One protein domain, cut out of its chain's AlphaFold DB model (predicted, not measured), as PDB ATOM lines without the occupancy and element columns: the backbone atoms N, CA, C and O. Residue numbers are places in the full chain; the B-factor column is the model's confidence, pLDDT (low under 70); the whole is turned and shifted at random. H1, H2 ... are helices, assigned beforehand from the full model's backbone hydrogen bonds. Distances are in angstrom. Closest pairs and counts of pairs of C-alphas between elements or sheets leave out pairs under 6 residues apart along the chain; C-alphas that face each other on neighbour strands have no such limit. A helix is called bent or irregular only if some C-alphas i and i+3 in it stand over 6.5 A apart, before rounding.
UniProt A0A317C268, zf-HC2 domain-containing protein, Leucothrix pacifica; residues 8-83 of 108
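This is residues 8 to 83 of the 108 residues of the protein "zf-HC2 domain-containing protein" of Leucothrix pacifica (UniProt A0A317C268). A small body of helices has one long helical arm: H2, H3 and the first turns of H4 make the body, H1 sits beside it as a looser piece, and H4 runs on out of the body so that residues 68 to 83 stick out. H3 and H4 meet near their ends and make a corner, with H2 reaching both. The printed part has 76 residues with four named helices, H1, H2, H3 and H4 in that order, and no named strand; the class is all helix. The whole is loose and flat, with a radius of gyration of the C-alphas of 15.5 A and spans of 54 by 32 by 16 A, and the arm makes the length.

Find C-alpha 8 at (-4.160, 90.338, 222.769); here H1 begins, and it runs through residues 8 to 19, 19.1 A from first to last C-alpha. It is only just irregular: C-alphas 16 and 19 are 6.6 A apart. Go on to residues 26 to 37 for H2, 15.4 A long, which is irregular, with C-alphas 31 and 34 7.8 A apart. H3 holds residues 43 to 55 and is 18.7 A long. Then look at C-alpha 57 at (-2.728, 97.339, 212.270), where H4 begins; it runs for 32.5 A to C-alpha 79 at (-15.801, 125.214, 202.004).

Start at Ser 10: its C-alpha and that of Arg 57 are the closest of H1 and H4, 7.5 A apart, and these helices are close but not clearly touching, about perpendicular at 84 degrees. H1 and H3 are near each other, with 5 pairs of C-alphas within 10 A. H1 and H2 are only just apart, their closest C-alphas 8.5 A from each other. At Tyr 36 and Ser 46, the closest C-alphas at 6.6 A, H2 and H3 only just touch, with 3 pairs of C-alphas within 8 A; H3 does so with residues 46 to 49 alone. They run opposite ways at a steep tilt of 60 degrees. H2 also only just touches H4, again with 3 pairs; the closest C-alphas are those of Cys 26 and Cys 59, 6.8 A apart, and the two run the same way at a steep tilt of 41 degrees. H3 and H4 touch only at the corner by their link, closest at the C-alphas of Val 53 and Arg 60, 5.1 A apart, and are about perpendicular at 73 degrees. In the backbone of H3 every O i to N i+4 pair is within hydrogen-bond range; in H1 it is 6 of 8, in H2 5 of 8 and in H4 18 of 19.

Look from Pro 21 to Asp 83 for the two C-alphas farthest apart, 54.5 A. The body without residues 68 to 83, which stand free, spans 34 by 26 by 17 A. The printed part has no cut; the links from H2 to H3 and from H3 to H4 are tight, and that from H1 to H2 is short. The mean pLDDT of the printed part is 81.0, and it is under 70 in residues 8 to 22 and 79 to 83.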
ATOM      1  N   ILE A   8      -5.369  90.920 222.178       54.03
ATOM      2  CA  ILE A   8      -4.160  90.338 222.769       54.03
ATOM      3  C   ILE A   8      -3.172  89.910 221.670       54.03
ATOM      4  O   ILE A   8      -1.978  90.185 221.754       54.03
ATOM      5  N   MET A   9      -3.659  89.317 220.575       51.00
ATOM      6  CA  MET A   9      -2.805  88.890 219.455       51.00
ATOM      7  C   MET A   9      -2.310  90.046 218.581       51.00
ATOM      8  O   MET A   9      -1.265  89.932 217.941       51.00
ATOM      9  N   SER A  10      -3.035  91.165 218.564       53.56
ATOM     10  CA  SER A  10      -2.634  92.368 217.821       53.56
ATOM     11  C   SER A  10      -1.430  93.052 218.477       53.56
ATOM     12  O   SER A  10      -0.492  93.448 217.791       53.56
ATOM     13  N   PHE A  11      -1.411  93.086 219.811       53.91
ATOM     14  CA  PHE A  11      -0.297  93.602 220.606       53.91
ATOM     15  C   PHE A  11       0.957  92.713 220.523       53.91
ATOM     16  O   PHE A  11       2.075  93.214 220.396       53.91
ATOM     17  N   MET A  12       0.782  91.385 220.538       58.00
ATOM     18  CA  MET A  12       1.906  90.442 220.458       58.00
ATOM     19  C   MET A  12       2.647  90.514 219.114       58.00
ATOM     20  O   MET A  12       3.875  90.446 219.094       58.00
ATOM     21  N   LYS A  13       1.938  90.745 217.999       56.59
ATOM     22  CA  LYS A  13       2.569  90.935 216.679       56.59
ATOM     23  C   LYS A  13       3.418  92.206 216.618       56.59
ATOM     24  O   LYS A  13       4.540  92.147 216.134       56.59
ATOM     25  N   GLY A  14       2.937  93.323 217.169       56.75
ATOM     26  CA  GLY A  14       3.694  94.582 217.193       56.75
ATOM     27  C   GLY A  14       5.028  94.477 217.943       56.75
ATOM     28  O   GLY A  14       6.040  95.001 217.485       56.75
ATOM     29  N   LYS A  15       5.068  93.733 219.058       56.56
ATOM     30  CA  LYS A  15       6.310  93.515 219.821       56.56
ATOM     31  C   LYS A  15       7.275  92.529 219.162       56.56
ATOM     32  O   LYS A  15       8.482  92.725 219.257       56.56
ATOM     33  N   MET A  16       6.768  91.499 218.483       59.44
ATOM     34  CA  MET A  16       7.607  90.475 217.845       59.44
ATOM     35  C   MET A  16       8.341  91.004 216.602       59.44
ATOM     36  O   MET A  16       9.453  90.580 216.305       59.44
ATOM     37  N   LEU A  17       7.742  91.972 215.906       62.12
ATOM     38  CA  LEU A  17       8.271  92.554 214.671       62.12
ATOM     39  C   LEU A  17       9.335  93.645 214.890       62.12
ATOM     40  O   LEU A  17      10.020  94.037 213.949       62.12
ATOM     41  N   LYS A  18       9.523  94.099 216.138       57.44
ATOM     42  CA  LYS A  18      10.518  95.118 216.514       57.44
ATOM     43  C   LYS A  18      11.973  94.654 216.325       57.44
ATOM     44  O   LYS A  18      12.871  95.484 216.267       57.44
ATOM     45  N   HIS A  19      12.207  93.343 216.239       61.16
ATOM     46  CA  HIS A  19      13.551  92.754 216.180       61.16
ATOM     47  C   HIS A  19      13.776  91.843 214.965       61.16
ATOM     48  O   HIS A  19      14.788  91.152 214.897       61.16
ATOM     49  N   THR A  20      12.858  91.831 213.996       62.38
ATOM     50  CA  THR A  20      13.058  91.118 212.726       62.38
ATOM     51  C   THR A  20      13.918  91.949 211.769       62.38
ATOM     52  O   THR A  20      13.497  93.048 211.402       62.38
ATOM     53  N   PRO A  21      15.082  91.445 211.315       56.97
ATOM     54  CA  PRO A  21      15.890  92.123 210.304       56.97
ATOM     55  C   PRO A  21      15.076  92.395 209.032       56.97
ATOM     56  O   PRO A  21      14.372  91.515 208.536       56.97
ATOM     57  N   GLY A  22      15.157  93.618 208.503       63.84
ATOM     58  CA  GLY A  22      14.407  94.025 207.309       63.84
ATOM     59  C   GLY A  22      12.934  94.367 207.558       63.84
ATOM     60  O   GLY A  22      12.147  94.393 206.606       63.84
ATOM     61  N   MET A  23      12.550  94.622 208.814       75.00
ATOM     62  CA  MET A  23      11.260  95.211 209.155       75.00
ATOM     63  C   MET A  23      11.435  96.568 209.823       75.00
ATOM     64  O   MET A  23      12.202  96.719 210.765       75.00
ATOM     65  N   LEU A  24      10.690  97.539 209.313       83.19
ATOM     66  CA  LEU A  24      10.656  98.901 209.809       83.19
ATOM     67  C   LEU A  24       9.878  98.976 211.132       83.19
ATOM     68  O   LEU A  24       8.847  98.311 211.290       83.19
ATOM     69  N   THR A  25      10.376  99.756 212.087       85.56
ATOM     70  CA  THR A  25       9.707 100.026 213.366       85.56
ATOM     71  C   THR A  25       8.649 101.118 213.216       85.56
ATOM     72  O   THR A  25       8.740 101.964 212.332       85.56
ATOM     73  N   CYS A  26       7.657 101.164 214.114       85.94
ATOM     74  CA  CYS A  26       6.662 102.245 214.100       85.94
ATOM     75  C   CYS A  26       7.303 103.639 214.246       85.94
ATOM     76  O   CYS A  26       6.807 104.598 213.676       85.94
ATOM     77  N   LEU A  27       8.424 103.754 214.968       85.69
ATOM     78  CA  LEU A  27       9.132 105.029 215.122       85.69
ATOM     79  C   LEU A  27       9.768 105.484 213.802       85.69
ATOM     80  O   LEU A  27       9.632 106.636 213.406       85.69
ATOM     81  N   GLU A  28      10.440 104.572 213.100       87.94
ATOM     82  CA  GLU A  28      10.974 104.848 211.763       87.94
ATOM     83  C   GLU A  28       9.841 105.137 210.766       87.94
ATOM     84  O   GLU A  28      10.003 105.962 209.873       87.94
ATOM     85  N   PHE A  29       8.668 104.518 210.937       88.62
ATOM     86  CA  PHE A  29       7.485 104.795 210.119       88.62
ATOM     87  C   PHE A  29       7.062 106.260 210.202       88.62
ATOM     88  O   PHE A  29       6.886 106.913 209.174       88.62
ATOM     89  N   GLU A  30       6.938 106.784 211.421       88.06
ATOM     90  CA  GLU A  30       6.540 108.172 211.672       88.06
ATOM     91  C   GLU A  30       7.531 109.180 211.075       88.06
ATOM     92  O   GLU A  30       7.118 110.223 210.576       88.06
ATOM     93  N   GLN A  31       8.827 108.858 211.045       89.75
ATOM     94  CA  GLN A  31       9.850 109.750 210.487       89.75
ATOM     95  C   GLN A  31       9.746 109.932 208.966       89.75
ATOM     96  O   GLN A  31      10.167 110.966 208.445       89.75
ATOM     97  N   TYR A  32       9.189 108.954 208.247       90.19
ATOM     98  CA  TYR A  32       9.125 108.979 206.780       90.19
ATOM     99  C   TYR A  32       7.701 108.898 206.217       90.19
ATOM    100  O   TYR A  32       7.533 108.785 205.000       90.19
ATOM    101  N   ILE A  33       6.669 109.010 207.062       91.38
ATOM    102  CA  ILE A  33       5.269 108.935 206.622       91.38
ATOM    103  C   ILE A  33       4.914 110.003 205.580       91.38
ATOM    104  O   ILE A  33       4.232 109.689 204.607       91.38
ATOM    105  N   ASP A  34       5.419 111.233 205.720       91.06
ATOM    106  CA  ASP A  34       5.188 112.300 204.735       91.06
ATOM    107  C   ASP A  34       5.706 111.893 203.348       91.06
ATOM    108  O   ASP A  34       4.991 111.989 202.351       91.06
ATOM    109  N   LYS A  35       6.923 111.341 203.280       93.12
ATOM    110  CA  LYS A  35       7.502 110.858 202.018       93.12
ATOM    111  C   LYS A  35       6.713 109.688 201.446       93.12
ATOM    112  O   LYS A  35       6.561 109.607 200.230       93.12
ATOM    113  N   TYR A  36       6.216 108.792 202.298       92.69
ATOM    114  CA  TYR A  36       5.391 107.665 201.873       92.69
ATOM    115  C   TYR A  36       4.084 108.147 201.229       92.69
ATOM    116  O   TYR A  36       3.776 107.755 200.106       92.69
ATOM    117  N   ILE A  37       3.363 109.058 201.887       90.19
ATOM    118  CA  ILE A  37       2.072 109.576 201.407       90.19
ATOM    119  C   ILE A  37       2.243 110.477 200.179       90.19
ATOM    120  O   ILE A  37       1.414 110.458 199.273       90.19
ATOM    121  N   THR A  38       3.335 111.239 200.108       90.12
ATOM    122  CA  THR A  38       3.643 112.098 198.952       90.12
ATOM    123  C   THR A  38       4.314 111.356 197.791       90.12
ATOM    124  O   THR A  38       4.621 111.980 196.775       90.12
ATOM    125  N   GLY A  39       4.556 110.044 197.911       92.00
ATOM    126  CA  GLY A  39       5.186 109.233 196.864       92.00
ATOM    127  C   GLY A  39       6.663 109.564 196.608       92.00
ATOM    128  O   GLY A  39       7.167 109.313 195.516       92.00
ATOM    129  N   LYS A  40       7.360 110.140 197.595       94.81
ATOM    130  CA  LYS A  40       8.770 110.571 197.514       94.81
ATOM    131  C   LYS A  40       9.773 109.537 198.036       94.81
ATOM    132  O   LYS A  40      10.964 109.835 198.103       94.81
ATOM    133  N   LEU A  41       9.306 108.363 198.452       92.81
ATOM    134  CA  LEU A  41      10.174 107.239 198.800       92.81
ATOM    135  C   LEU A  41      10.698 106.547 197.543       92.81
ATOM    136  O   LEU A  41      10.000 106.463 196.528       92.81
ATOM    137  N   ASP A  42      11.904 105.994 197.629       93.88
ATOM    138  CA  ASP A  42      12.399 105.125 196.571       93.88
ATOM    139  C   ASP A  42      11.614 103.792 196.515       93.88
ATOM    140  O   ASP A  42      10.805 103.450 197.385       93.88
ATOM    141  N   LYS A  43      11.835 102.997 195.459       92.75
ATOM    142  CA  LYS A  43      11.102 101.732 195.258       92.75
ATOM    143  C   LYS A  43      11.370 100.697 196.357       92.75
ATOM    144  O   LYS A  43      10.515  99.850 196.617       92.75
ATOM    145  N   SER A  44      12.564 100.671 196.942       89.75
ATOM    146  CA  SER A  44      12.905  99.770 198.055       89.75
ATOM    147  C   SER A  44      12.167 100.177 199.321       89.75
ATOM    148  O   SER A  44      11.505  99.334 199.928       89.75
ATOM    149  N   GLU A  45      12.242 101.455 199.669       90.06
ATOM    150  CA  GLU A  45      11.619 102.057 200.842       90.06
ATOM    151  C   GLU A  45      10.097 101.917 200.780       90.06
ATOM    152  O   GLU A  45       9.488 101.393 201.713       90.06
ATOM    153  N   SER A  46       9.481 102.258 199.645       92.00
ATOM    154  CA  SER A  46       8.035 102.109 199.441       92.00
ATOM    155  C   SER A  46       7.568 100.665 199.675       92.00
ATOM    156  O   SER A  46       6.604 100.440 200.404       92.00
ATOM    157  N   ARG A  47       8.302  99.656 199.180       91.25
ATOM    158  CA  ARG A  47       7.961  98.240 199.420       91.25
ATOM    159  C   ARG A  47       8.079  97.826 200.887       91.25
ATOM    160  O   ARG A  47       7.319  96.962 201.335       91.25
ATOM    161  N   LEU A  48       9.038  98.386 201.624       89.75
ATOM    162  CA  LEU A  48       9.182  98.135 203.060       89.75
ATOM    163  C   LEU A  48       8.007  98.738 203.836       89.75
ATOM    164  O   LEU A  48       7.430  98.052 204.684       89.75
ATOM    165  N   PHE A  49       7.609  99.963 203.490       91.94
ATOM    166  CA  PHE A  49       6.432 100.624 204.051       91.94
ATOM    167  C   PHE A  49       5.151  99.839 203.748       91.94
ATOM    168  O   PHE A  49       4.442  99.456 204.678       91.94
ATOM    169  N   ASP A  50       4.906  99.481 202.485       91.69
ATOM    170  CA  ASP A  50       3.739  98.689 202.076       91.69
ATOM    171  C   ASP A  50       3.632  97.381 202.862       91.69
ATOM    172  O   ASP A  50       2.555  96.984 203.317       91.69
ATOM    173  N   ARG A  51       4.763  96.681 203.023       88.94
ATOM    174  CA  ARG A  51       4.825  95.450 203.815       88.94
ATOM    175  C   ARG A  51       4.446  95.732 205.264       88.94
ATOM    176  O   ARG A  51       3.615  95.005 205.806       88.94
ATOM    177  N   HIS A  52       5.033  96.760 205.872       88.69
ATOM    178  CA  HIS A  52       4.769  97.113 207.262       88.69
ATOM    179  C   HIS A  52       3.285  97.445 207.486       88.69
ATOM    180  O   HIS A  52       2.652  96.874 208.371       88.69
ATOM    181  N   VAL A  53       2.680  98.270 206.632       89.56
ATOM    182  CA  VAL A  53       1.260  98.670 206.715       89.56
ATOM    183  C   VAL A  53       0.306  97.480 206.528       89.56
ATOM    184  O   VAL A  53      -0.770  97.397 207.139       89.56
ATOM    185  N   LYS A  54       0.701  96.499 205.708       87.25
ATOM    186  CA  LYS A  54      -0.059  95.253 205.535       87.25
ATOM    187  C   LYS A  54      -0.057  94.387 206.794       87.25
ATOM    188  O   LYS A  54      -1.067  93.733 207.054       87.25
ATOM    189  N   VAL A  55       1.013  94.395 207.590       84.88
ATOM    190  CA  VAL A  55       1.134  93.528 208.780       84.88
ATOM    191  C   VAL A  55       0.783  94.229 210.094       84.88
ATOM    192  O   VAL A  55       0.250  93.590 211.003       84.88
ATOM    193  N   CYS A  56       1.045  95.530 210.198       85.50
ATOM    194  CA  CYS A  56       0.863  96.326 211.403       85.50
ATOM    195  C   CYS A  56      -0.460  97.091 211.342       85.50
ATOM    196  O   CYS A  56      -0.627  98.043 210.577       85.50
ATOM    197  N   ARG A  57      -1.419  96.680 212.178       85.44
ATOM    198  CA  ARG A  57      -2.728  97.339 212.270       85.44
ATOM    199  C   ARG A  57      -2.608  98.793 212.723       85.44
ATOM    200  O   ARG A  57      -3.323  99.640 212.201       85.44
ATOM    201  N   ASP A  58      -1.717  99.075 213.668       87.56
ATOM    202  CA  ASP A  58      -1.606 100.405 214.267       87.56
ATOM    203  C   ASP A  58      -1.063 101.418 213.249       87.56
ATOM    204  O   ASP A  58      -1.656 102.478 213.082       87.56
ATOM    205  N   CYS A  59      -0.045 101.049 212.462       89.00
ATOM    206  CA  CYS A  59       0.458 101.901 211.376       89.00
ATOM    207  C   CYS A  59      -0.562 102.084 210.242       89.00
ATOM    208  O   CYS A  59      -0.667 103.168 209.677       89.00
ATOM    209  N   ARG A  60      -1.379 101.064 209.939       90.12
ATOM    210  CA  ARG A  60      -2.494 101.219 208.990       90.12
ATOM    211  C   ARG A  60      -3.540 102.213 209.494       90.12
ATOM    212  O   ARG A  60      -3.983 103.074 208.743       90.12
ATOM    213  N   ASN A  61      -3.932 102.100 210.762       91.25
ATOM    214  CA  ASN A  61      -4.868 103.038 211.380       91.25
ATOM    215  C   ASN A  61      -4.289 104.457 211.424       91.25
ATOM    216  O   ASN A  61      -5.023 105.423 211.207       91.25
ATOM    217  N   TYR A  62      -2.984 104.571 211.671       90.62
ATOM    218  CA  TYR A  62      -2.267 105.837 211.672       90.62
ATOM    219  C   TYR A  62      -2.316 106.515 210.297       90.62
ATOM    220  O   TYR A  62      -2.760 107.658 210.235       90.62
ATOM    221  N   ILE A  63      -2.006 105.807 209.198       92.00
ATOM    222  CA  ILE A  63      -2.151 106.354 207.830       92.00
ATOM    223  C   ILE A  63      -3.575 106.838 207.581       92.00
ATOM    224  O   ILE A  63      -3.770 107.988 207.207       92.00
ATOM    225  N   ASN A  64      -4.575 105.991 207.838       92.69
ATOM    226  CA  ASN A  64      -5.968 106.352 207.579       92.69
ATOM    227  C   ASN A  64      -6.378 107.617 208.353       92.69
ATOM    228  O   ASN A  64      -7.149 108.438 207.863       92.69
ATOM    229  N   THR A  65      -5.882 107.777 209.583       92.94
ATOM    230  CA  THR A  65      -6.146 108.963 210.410       92.94
ATOM    231  C   THR A  65      -5.412 110.189 209.876       92.94
ATOM    232  O   THR A  65      -5.989 111.276 209.822       92.94
ATOM    233  N   TYR A  66      -4.162 110.016 209.456       92.88
ATOM    234  CA  TYR A  66      -3.340 111.072 208.886       92.88
ATOM    235  C   TYR A  66      -3.953 111.613 207.585       92.88
ATOM    236  O   TYR A  66      -4.179 112.816 207.465       92.88
ATOM    237  N   GLU A  67      -4.323 110.731 206.654       92.19
ATOM    238  CA  GLU A  67      -4.985 111.099 205.395       92.19
ATOM    239  C   GLU A  67      -6.302 111.836 205.646       92.19
ATOM    240  O   GLU A  67      -6.533 112.899 205.074       92.19
ATOM    241  N   ARG A  68      -7.132 111.335 206.572       94.00
ATOM    242  CA  ARG A  68      -8.377 112.014 206.964       94.00
ATOM    243  C   ARG A  68      -8.124 113.403 207.533       94.00
ATOM    244  O   ARG A  68      -8.856 114.323 207.185       94.00
ATOM    245  N   THR A  69      -7.103 113.557 208.374       93.31
ATOM    246  CA  THR A  69      -6.717 114.861 208.935       93.31
ATOM    247  C   THR A  69      -6.334 115.838 207.825       93.31
ATOM    248  O   THR A  69      -6.801 116.974 207.830       93.31
ATOM    249  N   ILE A  70      -5.551 115.393 206.834       91.19
ATOM    250  CA  ILE A  70      -5.200 116.218 205.668       91.19
ATOM    251  C   ILE A  70      -6.448 116.598 204.873       91.19
ATOM    252  O   ILE A  70      -6.624 117.771 204.550       91.19
ATOM    253  N   THR A  71      -7.312 115.634 204.556       92.06
ATOM    254  CA  THR A  71      -8.546 115.887 203.801       92.06
ATOM    255  C   THR A  71      -9.441 116.889 204.521       92.06
ATOM    256  O   THR A  71      -9.908 117.840 203.905       92.06
ATOM    257  N   GLN A  72      -9.641 116.719 205.828       92.69
ATOM    258  CA  GLN A  72     -10.439 117.641 206.637       92.69
ATOM    259  C   GLN A  72      -9.807 119.032 206.704       92.69
ATOM    260  O   GLN A  72     -10.514 120.023 206.562       92.69
ATOM    261  N   GLY A  73      -8.485 119.112 206.872       90.12
ATOM    262  CA  GLY A  73      -7.763 120.381 206.845       90.12
ATOM    263  C   GLY A  73      -7.958 121.122 205.523       90.12
ATOM    264  O   GLY A  73      -8.266 122.308 205.542       90.12
ATOM    265  N   LYS A  74      -7.853 120.422 204.387       87.94
ATOM    266  CA  LYS A  74      -8.100 120.993 203.051       87.94
ATOM    267  C   LYS A  74      -9.543 121.451 202.868       87.94
ATOM    268  O   LYS A  74      -9.757 122.567 202.412       87.94
ATOM    269  N   ALA A  75     -10.511 120.639 203.291       87.50
ATOM    270  CA  ALA A  75     -11.930 120.955 203.158       87.50
ATOM    271  C   ALA A  75     -12.307 122.286 203.834       87.50
ATOM    272  O   ALA A  75     -13.123 123.027 203.304       87.50
ATOM    273  N   VAL A  76     -11.670 122.647 204.956       84.75
ATOM    274  CA  VAL A  76     -11.903 123.945 205.620       84.75
ATOM    275  C   VAL A  76     -11.535 125.134 204.725       84.75
ATOM    276  O   VAL A  76     -12.222 126.153 204.766       84.75
ATOM    277  N   PHE A  77     -10.479 125.007 203.918       78.38
ATOM    278  CA  PHE A  77     -10.073 126.035 202.953       78.38
ATOM    279  C   PHE A  77     -10.903 125.998 201.661       78.38
ATOM    280  O   PHE A  77     -10.964 126.997 200.954       78.38
ATOM    281  N   GLU A  78     -11.542 124.867 201.351       73.50
ATOM    282  CA  GLU A  78     -12.409 124.709 200.175       73.50
ATOM    283  C   GLU A  78     -13.859 125.163 200.445       73.50
ATOM    284  O   GLU A  78     -14.502 125.715 199.556       73.50
ATOM    285  N   GLU A  79     -14.385 124.972 201.664       63.59
ATOM    286  CA  GLU A  79     -15.801 125.214 202.004       63.59
ATOM    287  C   GLU A  79     -16.120 126.643 202.491       63.59
ATOM    288  O   GLU A  79     -17.300 126.986 202.608       63.59
ATOM    289  N   LYS A  80     -15.129 127.501 202.790       58.97
ATOM    290  CA  LYS A  80     -15.380 128.866 203.300       58.97
ATOM    291  C   LYS A  80     -14.431 129.926 202.726       58.97
ATOM    292  O   LYS A  80     -13.251 129.944 203.048       58.97
ATOM    293  N   ASN A  81     -15.028 130.885 202.011       57.19
ATOM    294  CA  ASN A  81     -14.507 132.216 201.670       57.19
ATOM    295  C   ASN A  81     -13.223 132.268 200.821       57.19
ATOM    296  O   ASN A  81     -12.201 132.788 201.260       57.19
ATOM    297  N   LEU A  82     -13.331 131.869 199.553       59.09
ATOM    298  CA  LEU A  82     -12.483 132.418 198.480       59.09
ATOM    299  C   LEU A  82     -13.103 133.689 197.860       59.09
ATOM    300  O   LEU A  82     -12.821 134.021 196.714       59.09
ATOM    301  N   ASP A  83     -13.969 134.391 198.598       57.69
ATOM    302  CA  ASP A  83     -14.544 135.670 198.156       57.69
ATOM    303  C   ASP A  83     -13.471 136.769 198.074       57.69
ATOM    304  O   ASP A  83     -13.632 137.762 197.364       57.69
TER     305      ASP A  83